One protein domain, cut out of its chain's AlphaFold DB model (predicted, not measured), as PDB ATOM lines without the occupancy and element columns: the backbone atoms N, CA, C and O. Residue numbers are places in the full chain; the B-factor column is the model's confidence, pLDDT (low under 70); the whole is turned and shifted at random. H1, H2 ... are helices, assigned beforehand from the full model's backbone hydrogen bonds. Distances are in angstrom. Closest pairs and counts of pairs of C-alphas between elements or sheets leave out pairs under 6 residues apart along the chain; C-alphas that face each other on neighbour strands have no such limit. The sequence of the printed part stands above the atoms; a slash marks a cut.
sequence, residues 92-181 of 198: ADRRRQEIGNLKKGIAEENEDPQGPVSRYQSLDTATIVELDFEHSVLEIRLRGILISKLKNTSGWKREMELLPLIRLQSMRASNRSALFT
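This is residues 92 to 181 of the 198 residues of an uncharacterized protein of Talaromyces rugulosus (UniProt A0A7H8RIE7). One long helix, H2, makes the spine of an elongated all-helix domain: H1 lies side by side with it and runs the same way, and H4 packs slantwise on its later half with residues 165 to 172 alone. The long unnamed stretch of residues 109 to 127 folds back from the end of H1 to the start of H2, and the small helix H3 sits near the later half of H2, on the way to H4. The printed part has 90 residues, with four named helices in the order H1, H2, H3, H4 and no named strand. It is only just compact, close to loose, with a radius of gyration of the C-alphas of 14.3 A, and it spans 44 by 27 by 20 A.

H1, residues 92 to 108, begins at C-alpha 92 (206.717, 187.543, 217.126) and is 24.1 A long from first to last C-alpha. After residues 109 to 127 comes H2, residues 128 to 151, the longest helix, 34.2 A from C-alpha 128 at (211.980, 188.849, 219.001) to C-alpha 151. H3, residues 158 to 162, has 8.2 A between its first and last C-alphas. H4, residues 165 to 180, measures 23.0 A and ends at C-alpha 180 (206.027, 150.798, 207.749).

H1 and H2 touch, and their closest C-alphas, those of Ile 99 and His 135, are 5.2 A apart. They run the same way at a shallow tilt of 24 degrees. Residues 139 to 150 of H2 alone touch H4, with the C-alphas of Arg 143 and Leu 165 closest at 6.1 A. H2 and H4 run the same way at a steep tilt of 44 degrees. H1 and H4 are close but not clearly touching, their closest C-alphas, those of Gly 105 and Gln 169, being 7.9 A apart. H3 is close to H2 but not clearly touching it, with 6.5 A between their closest C-alphas, those of Ile 147 and Glu 161. H1 and H3 are apart, and H3 and H4 are only just apart, their closest C-alphas being 8.3 A from each other. In H1, H2 and H4 every O i to N i+4 pair is within hydrogen-bond range; in H3 it is 0 of 1, while 2 of 2 O i to N i+3 pairs are within range.

The two C-alphas farthest apart, those of Thr 127 and Thr 181, are 44.5 A from each other. The printed part has no cut. The link from H1 to H2, 19 residues, is long; that from H2 to H3 is short and that from H3 to H4 tight. The mean pLDDT of the printed part is 75.5, and 26 residues are under 70, among them residues 115 to 117, 158 to 163 and 177 to 181.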
ATOM      1  N   ALA A  92     206.516 188.491 216.038       72.56
ATOM      2  CA  ALA A  92     206.717 187.543 217.126       72.56
ATOM      3  C   ALA A  92     205.799 186.317 217.001       72.56
ATOM      4  O   ALA A  92     206.268 185.195 217.165       72.56
ATOM      5  N   ASP A  93     204.526 186.498 216.638       82.25
ATOM      6  CA  ASP A  93     203.585 185.382 216.451       82.25
ATOM      7  C   ASP A  93     204.010 184.472 215.303       82.25
ATOM      8  O   ASP A  93     204.015 183.247 215.440       82.25
ATOM      9  N   ARG A  94     204.466 185.068 214.196       83.38
ATOM     10  CA  ARG A  94     205.044 184.310 213.085       83.38
ATOM     11  C   ARG A  94     206.262 183.502 213.539       83.38
ATOM     12  O   ARG A  94     206.348 182.316 213.231       83.38
ATOM     13  N   ARG A  95     207.182 184.106 214.300       80.44
ATOM     14  CA  ARG A  95     208.359 183.390 214.816       80.44
ATOM     15  C   ARG A  95     207.996 182.266 215.770       80.44
ATOM     16  O   ARG A  95     208.548 181.177 215.651       80.44
ATOM     17  N   ARG A  96     207.036 182.478 216.671       87.44
ATOM     18  CA  ARG A  96     206.529 181.424 217.563       87.44
ATOM     19  C   ARG A  96     205.940 180.259 216.776       87.44
ATOM     20  O   ARG A  96     206.203 179.108 217.115       87.44
ATOM     21  N   GLN A  97     205.198 180.541 215.706       90.25
ATOM     22  CA  GLN A  97     204.662 179.506 214.824       90.25
ATOM     23  C   GLN A  97     205.781 178.722 214.122       90.25
ATOM     24  O   GLN A  97     205.752 177.491 214.103       90.25
ATOM     25  N   GLU A  98     206.782 179.414 213.574       88.69
ATOM     26  CA  GLU A  98     207.942 178.789 212.930       88.69
ATOM     27  C   GLU A  98     208.722 177.907 213.925       88.69
ATOM     28  O   GLU A  98     208.984 176.737 213.637       88.69
ATOM     29  N   ILE A  99     208.980 178.402 215.141       88.44
ATOM     30  CA  ILE A  99     209.575 177.623 216.240       88.44
ATOM     31  C   ILE A  99     208.714 176.403 216.578       88.44
ATOM     32  O   ILE A  99     209.238 175.300 216.723       88.44
ATOM     33  N   GLY A 100     207.392 176.563 216.671       91.69
ATOM     34  CA  GLY A 100     206.460 175.464 216.926       91.69
ATOM     35  C   GLY A 100     206.562 174.353 215.878       91.69
ATOM     36  O   GLY A 100     206.615 173.171 216.227       91.69
ATOM     37  N   ASN A 101     206.681 174.720 214.600       91.75
ATOM     38  CA  ASN A 101     206.875 173.766 213.508       91.75
ATOM     39  C   ASN A 101     208.213 173.019 213.622       91.75
ATOM     40  O   ASN A 101     208.257 171.805 213.416       91.75
ATOM     41  N   LEU A 102     209.293 173.715 213.991       86.19
ATOM     42  CA  LEU A 102     210.604 173.097 214.208       86.19
ATOM     43  C   LEU A 102     210.573 172.105 215.375       86.19
ATOM     44  O   LEU A 102     211.035 170.973 215.232       86.19
ATOM     45  N   LYS A 103     209.956 172.485 216.498       90.12
ATOM     46  CA  LYS A 103     209.780 171.608 217.665       90.12
ATOM     47  C   LYS A 103     208.994 170.357 217.333       90.12
ATOM     48  O   LYS A 103     209.406 169.263 217.710       90.12
ATOM     49  N   LYS A 104     207.903 170.506 216.580       91.88
ATOM     50  CA  LYS A 104     207.134 169.366 216.085       91.88
ATOM     51  C   LYS A 104     208.006 168.438 215.237       91.88
ATOM     52  O   LYS A 104     207.981 167.234 215.458       91.88
ATOM     53  N   GLY A 105     208.813 168.989 214.329       87.19
ATOM     54  CA  GLY A 105     209.741 168.210 213.504       87.19
ATOM     55  C   GLY A 105     210.801 167.451 214.312       87.19
ATOM     56  O   GLY A 105     211.119 166.315 213.977       87.19
ATOM     57  N   ILE A 106     211.327 168.046 215.387       81.19
ATOM     58  CA  ILE A 106     212.285 167.384 216.290       81.19
ATOM     59  C   ILE A 106     211.595 166.255 217.069       81.19
ATOM     60  O   ILE A 106     212.100 165.134 217.102       81.19
ATOM     61  N   ALA A 107     210.409 166.516 217.622       87.25
ATOM     62  CA  ALA A 107     209.629 165.513 218.347       87.25
ATOM     63  C   ALA A 107     209.212 164.331 217.450       87.25
ATOM     64  O   ALA A 107     209.248 163.182 217.876       87.25
ATOM     65  N   GLU A 108     208.874 164.595 216.187       89.38
ATOM     66  CA  GLU A 108     208.592 163.584 215.160       89.38
ATOM     67  C   GLU A 108     209.773 162.644 214.871       89.38
ATOM     68  O   GLU A 108     209.587 161.533 214.367       89.38
ATOM     69  N   GLU A 109     210.985 163.096 215.174       83.88
ATOM     70  CA  GLU A 109     212.203 162.306 215.111       83.88
ATOM     71  C   GLU A 109     212.563 161.677 216.469       83.88
ATOM     72  O   GLU A 109     213.653 161.128 216.605       83.88
ATOM     73  N   ASN A 110     211.645 161.661 217.441       85.38
ATOM     74  CA  ASN A 110     211.835 161.116 218.791       85.38
ATOM     75  C   ASN A 110     212.987 161.777 219.571       85.38
ATOM     76  O   ASN A 110     213.631 161.132 220.395       85.38
ATOM     77  N   GLU A 111     213.248 163.053 219.299       76.06
ATOM     78  CA  GLU A 111     214.267 163.856 219.974       76.06
ATOM     79  C   GLU A 111     213.603 164.900 220.885       76.06
ATOM     80  O   GLU A 111     212.457 165.291 220.660       76.06
ATOM     81  N   ASP A 112     214.318 165.378 221.909       78.75
ATOM     82  CA  ASP A 112     213.794 166.405 222.824       78.75
ATOM     83  C   ASP A 112     213.545 167.733 222.077       78.75
ATOM     84  O   ASP A 112     214.513 168.342 221.619       78.75
ATOM     85  N   PRO A 113     212.299 168.230 221.965       82.38
ATOM     86  CA  PRO A 113     211.990 169.447 221.218       82.38
ATOM     87  C   PRO A 113     212.372 170.742 221.949       82.38
ATOM     88  O   PRO A 113     212.149 171.826 221.410       82.38
ATOM     89  N   GLN A 114     212.895 170.678 223.177       75.06
ATOM     90  CA  GLN A 114     213.263 171.883 223.916       75.06
ATOM     91  C   GLN A 114     214.442 172.615 223.263       75.06
ATOM     92  O   GLN A 114     215.467 172.018 222.922       75.06
ATOM     93  N   GLY A 115     214.276 173.927 223.089       65.81
ATOM     94  CA  GLY A 115     215.326 174.841 222.657       65.81
ATOM     95  C   GLY A 115     215.929 175.609 223.836       65.81
ATOM     96  O   GLY A 115     215.449 175.499 224.971       65.81
ATOM     97  N   PRO A 116     217.015 176.362 223.601       58.38
ATOM     98  CA  PRO A 116     217.741 177.066 224.654       58.38
ATOM     99  C   PRO A 116     216.897 178.117 225.382       58.38
ATOM    100  O   PRO A 116     217.140 178.356 226.560       58.38
ATOM    101  N   VAL A 117     215.901 178.716 224.728       58.16
ATOM    102  CA  VAL A 117     215.015 179.716 225.338       58.16
ATOM    103  C   VAL A 117     213.844 179.031 226.027       58.16
ATOM    104  O   VAL A 117     213.579 179.285 227.204       58.16
ATOM    105  N   SER A 118     213.169 178.102 225.343       74.44
ATOM    106  CA  SER A 118     211.970 177.469 225.908       74.44
ATOM    107  C   SER A 118     212.229 176.572 227.109       74.44
ATOM    108  O   SER A 118     211.297 176.221 227.828       74.44
ATOM    109  N   ARG A 119     213.489 176.189 227.326       71.88
ATOM    110  CA  ARG A 119     213.906 175.435 228.504       71.88
ATOM    111  C   ARG A 119     213.792 176.244 229.797       71.88
ATOM    112  O   ARG A 119     213.617 175.648 230.858       71.88
ATOM    113  N   TYR A 120     213.916 177.567 229.718       65.00
ATOM    114  CA  TYR A 120     213.984 178.439 230.893       65.00
ATOM    115  C   TYR A 120     212.834 179.446 230.969       65.00
ATOM    116  O   TYR A 120     212.561 179.949 232.057       65.00
ATOM    117  N   GLN A 121     212.141 179.722 229.859       72.50
ATOM    118  CA  GLN A 121     211.017 180.661 229.835       72.50
ATOM    119  C   GLN A 121     209.963 180.328 228.776       72.50
ATOM    120  O   GLN A 121     210.204 179.558 227.847       72.50
ATOM    121  N   SER A 122     208.783 180.944 228.898       79.06
ATOM    122  CA  SER A 122     207.750 180.852 227.863       79.06
ATOM    123  C   SER A 122     208.146 181.650 226.618       79.06
ATOM    124  O   SER A 122     208.658 182.765 226.711       79.06
ATOM    125  N   LEU A 123     207.847 181.104 225.436       83.75
ATOM    126  CA  LEU A 123     208.030 181.808 224.164       83.75
ATOM    127  C   LEU A 123     207.031 182.961 223.982       83.75
ATOM    128  O   LEU A 123     207.278 183.872 223.192       83.75
ATOM    129  N   ASP A 124     205.924 182.957 224.726       79.81
ATOM    130  CA  ASP A 124     204.936 184.041 224.694       79.81
ATOM    131  C   ASP A 124     205.497 185.329 225.305       79.81
ATOM    132  O   ASP A 124     205.147 186.429 224.882       79.81
ATOM    133  N   THR A 125     206.424 185.194 226.256       77.38
ATOM    134  CA  THR A 125     207.102 186.311 226.925       77.38
ATOM    135  C   THR A 125     208.474 186.624 226.331       77.38
ATOM    136  O   THR A 125     209.089 187.608 226.728       77.38
ATOM    137  N   ALA A 126     208.957 185.801 225.396       66.81
ATOM    138  CA  ALA A 126     210.255 185.983 224.763       66.81
ATOM    139  C   ALA A 126     210.249 187.173 223.791       66.81
ATOM    140  O   ALA A 126     209.283 187.416 223.057       66.81
ATOM    141  N   THR A 127     211.361 187.897 223.771       70.50
ATOM    142  CA  THR A 127     211.638 188.974 222.819       70.50
ATOM    143  C   THR A 127     211.866 188.419 221.414       70.50
ATOM    144  O   THR A 127     212.197 187.249 221.230       70.50
ATOM    145  N   ILE A 128     211.746 189.270 220.391       66.88
ATOM    146  CA  ILE A 128     211.980 188.849 219.001       66.88
ATOM    147  C   ILE A 128     213.399 188.295 218.783       66.88
ATOM    148  O   ILE A 128     213.563 187.326 218.053       66.88
ATOM    149  N   VAL A 129     214.398 188.847 219.479       60.09
ATOM    150  CA  VAL A 129     215.798 188.401 219.403       60.09
ATOM    151  C   VAL A 129     215.959 187.001 219.997       60.09
ATOM    152  O   VAL A 129     216.621 186.149 219.409       60.09
ATOM    153  N   GLU A 130     215.318 186.731 221.134       63.25
ATOM    154  CA  GLU A 130     215.316 185.397 221.740       63.25
ATOM    155  C   GLU A 130     214.562 184.386 220.869       63.25
ATOM    156  O   GLU A 130     215.000 183.245 220.737       63.25
ATOM    157  N   LEU A 131     213.464 184.800 220.228       70.56
ATOM    158  CA  LEU A 131     212.739 183.962 219.275       70.56
ATOM    159  C   LEU A 131     213.589 183.644 218.033       70.56
ATOM    160  O   LEU A 131     213.629 182.493 217.607       70.56
ATOM    161  N   ASP A 132     214.311 184.615 217.471       69.75
ATOM    162  CA  ASP A 132     215.219 184.385 216.337       69.75
ATOM    163  C   ASP A 132     216.382 183.448 216.709       69.75
ATOM    164  O   ASP A 132     216.779 182.586 215.912       69.75
ATOM    165  N   PHE A 133     216.903 183.574 217.932       69.88
ATOM    166  CA  PHE A 133     217.929 182.680 218.466       69.88
ATOM    167  C   PHE A 133     217.402 181.248 218.646       69.88
ATOM    168  O   PHE A 133     217.991 180.304 218.112       69.88
ATOM    169  N   GLU A 134     216.264 181.083 219.325       75.94
ATOM    170  CA  GLU A 134     215.569 179.801 219.501       75.94
ATOM    171  C   GLU A 134     215.295 179.137 218.144       75.94
ATOM    172  O   GLU A 134     215.614 177.964 217.945       75.94
ATOM    173  N   HIS A 135     214.756 179.900 217.188       80.56
ATOM    174  CA  HIS A 135     214.480 179.430 215.835       80.56
ATOM    175  C   HIS A 135     215.744 178.898 215.158       80.56
ATOM    176  O   HIS A 135     215.753 177.771 214.668       80.56
ATOM    177  N   SER A 136     216.823 179.684 215.152       67.94
ATOM    178  CA  SER A 136     218.070 179.325 214.466       67.94
ATOM    179  C   SER A 136     218.686 178.046 215.033       67.94
ATOM    180  O   SER A 136     219.084 177.159 214.276       67.94
ATOM    181  N   VAL A 137     218.717 177.915 216.362       69.69
ATOM    182  CA  VAL A 137     219.255 176.721 217.030       69.69
ATOM    183  C   VAL A 137     218.410 175.486 216.714       69.69
ATOM    184  O   VAL A 137     218.955 174.432 216.378       69.69
ATOM    185  N   LEU A 138     217.080 175.600 216.771       74.88
ATOM    186  CA  LEU A 138     216.183 174.480 216.480       74.88
ATOM    187  C   LEU A 138     216.208 174.072 215.003       74.88
ATOM    188  O   LEU A 138     216.178 172.877 214.709       74.88
ATOM    189  N   GLU A 139     216.295 175.030 214.078       76.50
ATOM    190  CA  GLU A 139     216.373 174.765 212.637       76.50
ATOM    191  C   GLU A 139     217.601 173.917 212.322       76.50
ATOM    192  O   GLU A 139     217.534 172.903 211.617       76.50
ATOM    193  N   ILE A 140     218.728 174.307 212.903       67.94
ATOM    194  CA  ILE A 140     219.988 173.637 212.660       67.94
ATOM    195  C   ILE A 140     220.022 172.271 213.336       67.94
ATOM    196  O   ILE A 140     220.451 171.292 212.719       67.94
ATOM    197  N   ARG A 141     219.533 172.179 214.573       75.31
ATOM    198  CA  ARG A 141     219.431 170.904 215.279       75.31
ATOM    199  C   ARG A 141     218.568 169.917 214.498       75.31
ATOM    200  O   ARG A 141     218.999 168.789 214.260       75.31
ATOM    201  N   LEU A 142     217.394 170.347 214.031       77.12
ATOM    202  CA  LEU A 142     216.520 169.511 213.212       77.12
ATOM    203  C   LEU A 142     217.220 169.069 211.923       77.12
ATOM    204  O   LEU A 142     217.177 167.893 211.567       77.12
ATOM    205  N   ARG A 143     217.925 169.981 211.247       78.69
ATOM    206  CA  ARG A 143     218.726 169.647 210.063       78.69
ATOM    207  C   ARG A 143     219.772 168.567 210.367       78.69
ATOM    208  O   ARG A 143     219.874 167.605 209.607       78.69
ATOM    209  N   GLY A 144     220.516 168.705 211.464       68.69
ATOM    210  CA  GLY A 144     221.525 167.738 211.901       68.69
ATOM    211  C   GLY A 144     220.934 166.350 212.157       68.69
ATOM    212  O   GLY A 144     221.449 165.358 211.635       68.69
ATOM    213  N   ILE A 145     219.801 166.287 212.865       74.25
ATOM    214  CA  ILE A 145     219.055 165.044 213.119       74.25
ATOM    215  C   ILE A 145     218.654 164.376 211.798       74.25
ATOM    216  O   ILE A 145     218.924 163.191 211.586       74.25
ATOM    217  N   LEU A 146     218.041 165.133 210.883       74.38
ATOM    218  CA  LEU A 146     217.573 164.603 209.601       74.38
ATOM    219  C   LEU A 146     218.729 164.085 208.743       74.38
ATOM    220  O   LEU A 146     218.632 162.983 208.205       74.38
ATOM    221  N   ILE A 147     219.829 164.836 208.645       75.12
ATOM    222  CA  ILE A 147     221.025 164.411 207.907       75.12
ATOM    223  C   ILE A 147     221.600 163.132 208.515       75.12
ATOM    224  O   ILE A 147     221.837 162.175 207.784       75.12
ATOM    225  N   SER A 148     221.790 163.086 209.836       76.00
ATOM    226  CA  SER A 148     222.322 161.909 210.535       76.00
ATOM    227  C   SER A 148     221.487 160.656 210.245       76.00
ATOM    228  O   SER A 148     222.012 159.605 209.878       76.00
ATOM    229  N   LYS A 149     220.159 160.784 210.293       79.56
ATOM    230  CA  LYS A 149     219.246 159.665 210.040       79.56
ATOM    231  C   LYS A 149     219.134 159.274 208.571       79.56
ATOM    232  O   LYS A 149     218.910 158.102 208.277       79.56
ATOM    233  N   LEU A 150     219.249 160.225 207.646       79.75
ATOM    234  CA  LEU A 150     219.226 159.953 206.207       79.75
ATOM    235  C   LEU A 150     220.560 159.382 205.705       79.75
ATOM    236  O   LEU A 150     220.541 158.548 204.803       79.75
ATOM    237  N   LYS A 151     221.692 159.738 206.324       79.62
ATOM    238  CA  LYS A 151     223.013 159.142 206.048       79.62
ATOM    239  C   LYS A 151     223.021 157.624 206.187       79.62
ATOM    240  O   LYS A 151     223.701 156.946 205.426       79.62
ATOM    241  N   ASN A 152     222.218 157.100 207.109       75.56
ATOM    242  CA  ASN A 152     222.085 155.665 207.347       75.56
ATOM    243  C   ASN A 152     221.173 154.952 206.328       75.56
ATOM    244  O   ASN A 152     220.917 153.760 206.476       75.56
ATOM    245  N   THR A 153     220.659 155.650 205.308       78.19
ATOM    246  CA  THR A 153     219.788 155.066 204.274       78.19
ATOM    247  C   THR A 153     220.524 154.854 202.951       78.19
ATOM    248  O   THR A 153     221.420 155.616 202.583       78.19
ATOM    249  N   SER A 154     220.146 153.807 202.214       65.94
ATOM    250  CA  SER A 154     220.718 153.506 200.900       65.94
ATOM    251  C   SER A 154     220.428 154.641 199.913       65.94
ATOM    252  O   SER A 154     219.266 154.980 199.691       65.94
ATOM    253  N   GLY A 155     221.470 155.209 199.302       75.25
ATOM    254  CA  GLY A 155     221.344 156.289 198.312       75.25
ATOM    255  C   GLY A 155     221.694 157.690 198.824       75.25
ATOM    256  O   GLY A 155     221.559 158.653 198.067       75.25
ATOM    257  N   TRP A 156     222.174 157.821 200.066       80.44
ATOM    258  CA  TRP A 156     222.708 159.090 200.559       80.44
ATOM    259  C   TRP A 156     223.952 159.540 199.776       80.44
ATOM    260  O   TRP A 156     224.866 158.754 199.527       80.44
ATOM    261  N   LYS A 157     224.015 160.834 199.442       76.94
ATOM    262  CA  LYS A 157     225.180 161.485 198.823       76.94
ATOM    263  C   LYS A 157     225.594 162.710 199.628       76.94
ATOM    264  O   LYS A 157     224.745 163.394 200.190       76.94
ATOM    265  N   ARG A 158     226.890 163.041 199.636       67.38
ATOM    266  CA  ARG A 158     227.431 164.182 200.401       67.38
ATOM    267  C   ARG A 158     226.772 165.518 200.028       67.38
ATOM    268  O   ARG A 158     226.462 166.308 200.908       67.38
ATOM    269  N   GLU A 159     226.468 165.732 198.751       68.25
ATOM    270  CA  GLU A 159     225.746 166.918 198.259       68.25
ATOM    271  C   GLU A 159     224.336 167.094 198.856       68.25
ATOM    272  O   GLU A 159     223.813 168.207 198.898       68.25
ATOM    273  N   MET A 160     223.726 166.024 199.380       64.50
ATOM    274  CA  MET A 160     222.411 166.089 200.020       64.50
ATOM    275  C   MET A 160     222.449 166.806 201.378       64.50
ATOM    276  O   MET A 160     221.407 167.258 201.853       64.50
ATOM    277  N   GLU A 161     223.636 166.999 201.967       66.00
ATOM    278  CA  GLU A 161     223.834 167.824 203.168       66.00
ATOM    279  C   GLU A 161     223.516 169.300 202.940       66.00
ATOM    280  O   GLU A 161     223.359 170.027 203.917       66.00
ATOM    281  N   LEU A 162     223.408 169.750 201.684       69.88
ATOM    282  CA  LEU A 162     223.108 171.134 201.305       69.88
ATOM    283  C   LEU A 162     221.625 171.360 200.981       69.88
ATOM    284  O   LEU A 162     221.204 172.498 200.787       69.88
ATOM    285  N   LEU A 163     220.800 170.308 200.973       67.50
ATOM    286  CA  LEU A 163     219.380 170.431 200.633       67.50
ATOM    287  C   LEU A 163     218.628 171.330 201.625       67.50
ATOM    288  O   LEU A 163     218.924 171.293 202.818       67.50
ATOM    289  N   PRO A 164     217.622 172.106 201.189       74.81
ATOM    290  CA  PRO A 164     216.771 172.871 202.098       74.81
ATOM    291  C   PRO A 164     216.093 171.977 203.147       74.81
ATOM    292  O   PRO A 164     215.758 170.826 202.859       74.81
ATOM    293  N   LEU A 165     215.839 172.511 204.348       73.31
ATOM    294  CA  LEU A 165     215.255 171.752 205.465       73.31
ATOM    295  C   LEU A 165     213.944 171.046 205.078       73.31
ATOM    296  O   LEU A 165     213.780 169.857 205.349       73.31
ATOM    297  N   ILE A 166     213.064 171.736 204.348       78.38
ATOM    298  CA  ILE A 166     211.794 171.177 203.864       78.38
ATOM    299  C   ILE A 166     211.990 169.932 202.982       78.38
ATOM    300  O   ILE A 166     211.197 168.988 203.024       78.38
ATOM    301  N   ARG A 167     213.082 169.882 202.207       77.06
ATOM    302  CA  ARG A 167     213.397 168.737 201.350       77.06
ATOM    303  C   ARG A 167     213.911 167.558 202.170       77.06
ATOM    304  O   ARG A 167     213.489 166.433 201.915       77.06
ATOM    305  N   LEU A 168     214.753 167.819 203.172       77.00
ATOM    306  CA  LEU A 168     215.219 166.800 204.118       77.00
ATOM    307  C   LEU A 168     214.046 166.189 204.900       77.00
ATOM    308  O   LEU A 168     213.965 164.968 205.027       77.00
ATOM    309  N   GLN A 169     213.097 167.016 205.351       83.94
ATOM    310  CA  GLN A 169     211.880 166.560 206.031       83.94
ATOM    311  C   GLN A 169     211.021 165.663 205.133       83.94
ATOM    312  O   GLN A 169     210.602 164.590 205.563       83.94
ATOM    313  N   SER A 170     210.799 166.063 203.876       83.88
ATOM    314  CA  SER A 170     210.041 165.265 202.904       83.88
ATOM    315  C   SER A 170     210.695 163.904 202.643       83.88
ATOM    316  O   SER A 170     210.021 162.880 202.722       83.88
ATOM    317  N   MET A 171     212.015 163.869 202.423       84.00
ATOM    318  CA  MET A 171     212.754 162.614 202.235       84.00
ATOM    319  C   MET A 171     212.656 161.706 203.466       84.00
ATOM    320  O   MET A 171     212.448 160.498 203.348       84.00
ATOM    321  N   ARG A 172     212.768 162.285 204.664       85.44
ATOM    322  CA  ARG A 172     212.660 161.529 205.909       85.44
ATOM    323  C   ARG A 172     211.251 160.988 206.140       85.44
ATOM    324  O   ARG A 172     211.120 159.846 206.567       85.44
ATOM    325  N   ALA A 173     210.211 161.759 205.826       84.25
ATOM    326  CA  ALA A 173     208.823 161.301 205.884       84.25
ATOM    327  C   ALA A 173     208.575 160.103 204.950       84.25
ATOM    328  O   ALA A 173     207.994 159.106 205.379       84.25
ATOM    329  N   SER A 174     209.098 160.142 203.719       81.56
ATOM    330  CA  SER A 174     209.025 159.005 202.792       81.56
ATOM    331  C   SER A 174     209.728 157.759 203.340       81.56
ATOM    332  O   SER A 174     209.156 156.673 203.300       81.56
ATOM    333  N   ASN A 175     210.920 157.907 203.929       78.62
ATOM    334  CA  ASN A 175     211.642 156.782 204.534       78.62
ATOM    335  C   ASN A 175     210.920 156.198 205.761       78.62
ATOM    336  O   ASN A 175     210.937 154.983 205.954       78.62
ATOM    337  N   ARG A 176     210.251 157.034 206.570       76.31
ATOM    338  CA  ARG A 176     209.402 156.577 207.687       76.31
ATOM    339  C   ARG A 176     208.223 155.731 207.186       76.31
ATOM    340  O   ARG A 176     207.975 154.660 207.729       76.31
ATOM    341  N   SER A 177     207.551 156.169 206.119       66.81
ATOM    342  CA  SER A 177     206.441 155.423 205.502       66.81
ATOM    343  C   SER A 177     206.895 154.116 204.846       66.81
ATOM    344  O   SER A 177     206.194 153.110 204.932       66.81
ATOM    345  N   ALA A 178     208.068 154.111 204.206       60.28
ATOM    346  CA  ALA A 178     208.618 152.919 203.562       60.28
ATOM    347  C   ALA A 178     208.982 151.827 204.581       60.28
ATOM    348  O   ALA A 178     208.703 150.656 204.333       60.28
ATOM    349  N   LEU A 179     209.515 152.199 205.755       54.28
ATOM    350  CA  LEU A 179     209.750 151.247 206.851       54.28
ATOM    351  C   LEU A 179     208.452 150.589 207.343       54.28
ATOM    352  O   LEU A 179     208.464 149.413 207.685       54.28
ATOM    353  N   PHE A 180     207.334 151.323 207.342       48.41
ATOM    354  CA  PHE A 180     206.027 150.798 207.749       48.41
ATOM    355  C   PHE A 180     205.414 149.834 206.717       48.41
ATOM    356  O   PHE A 180     204.508 149.080 207.038       48.41
ATOM    357  N   THR A 181     205.905 149.831 205.474       46.91
ATOM    358  CA  THR A 181     205.349 148.983 204.404       46.91
ATOM    359  C   THR A 181     206.018 147.598 204.340       46.91
ATOM    360  O   THR A 181     205.559 146.733 203.603       46.91
TER     361      THR A 181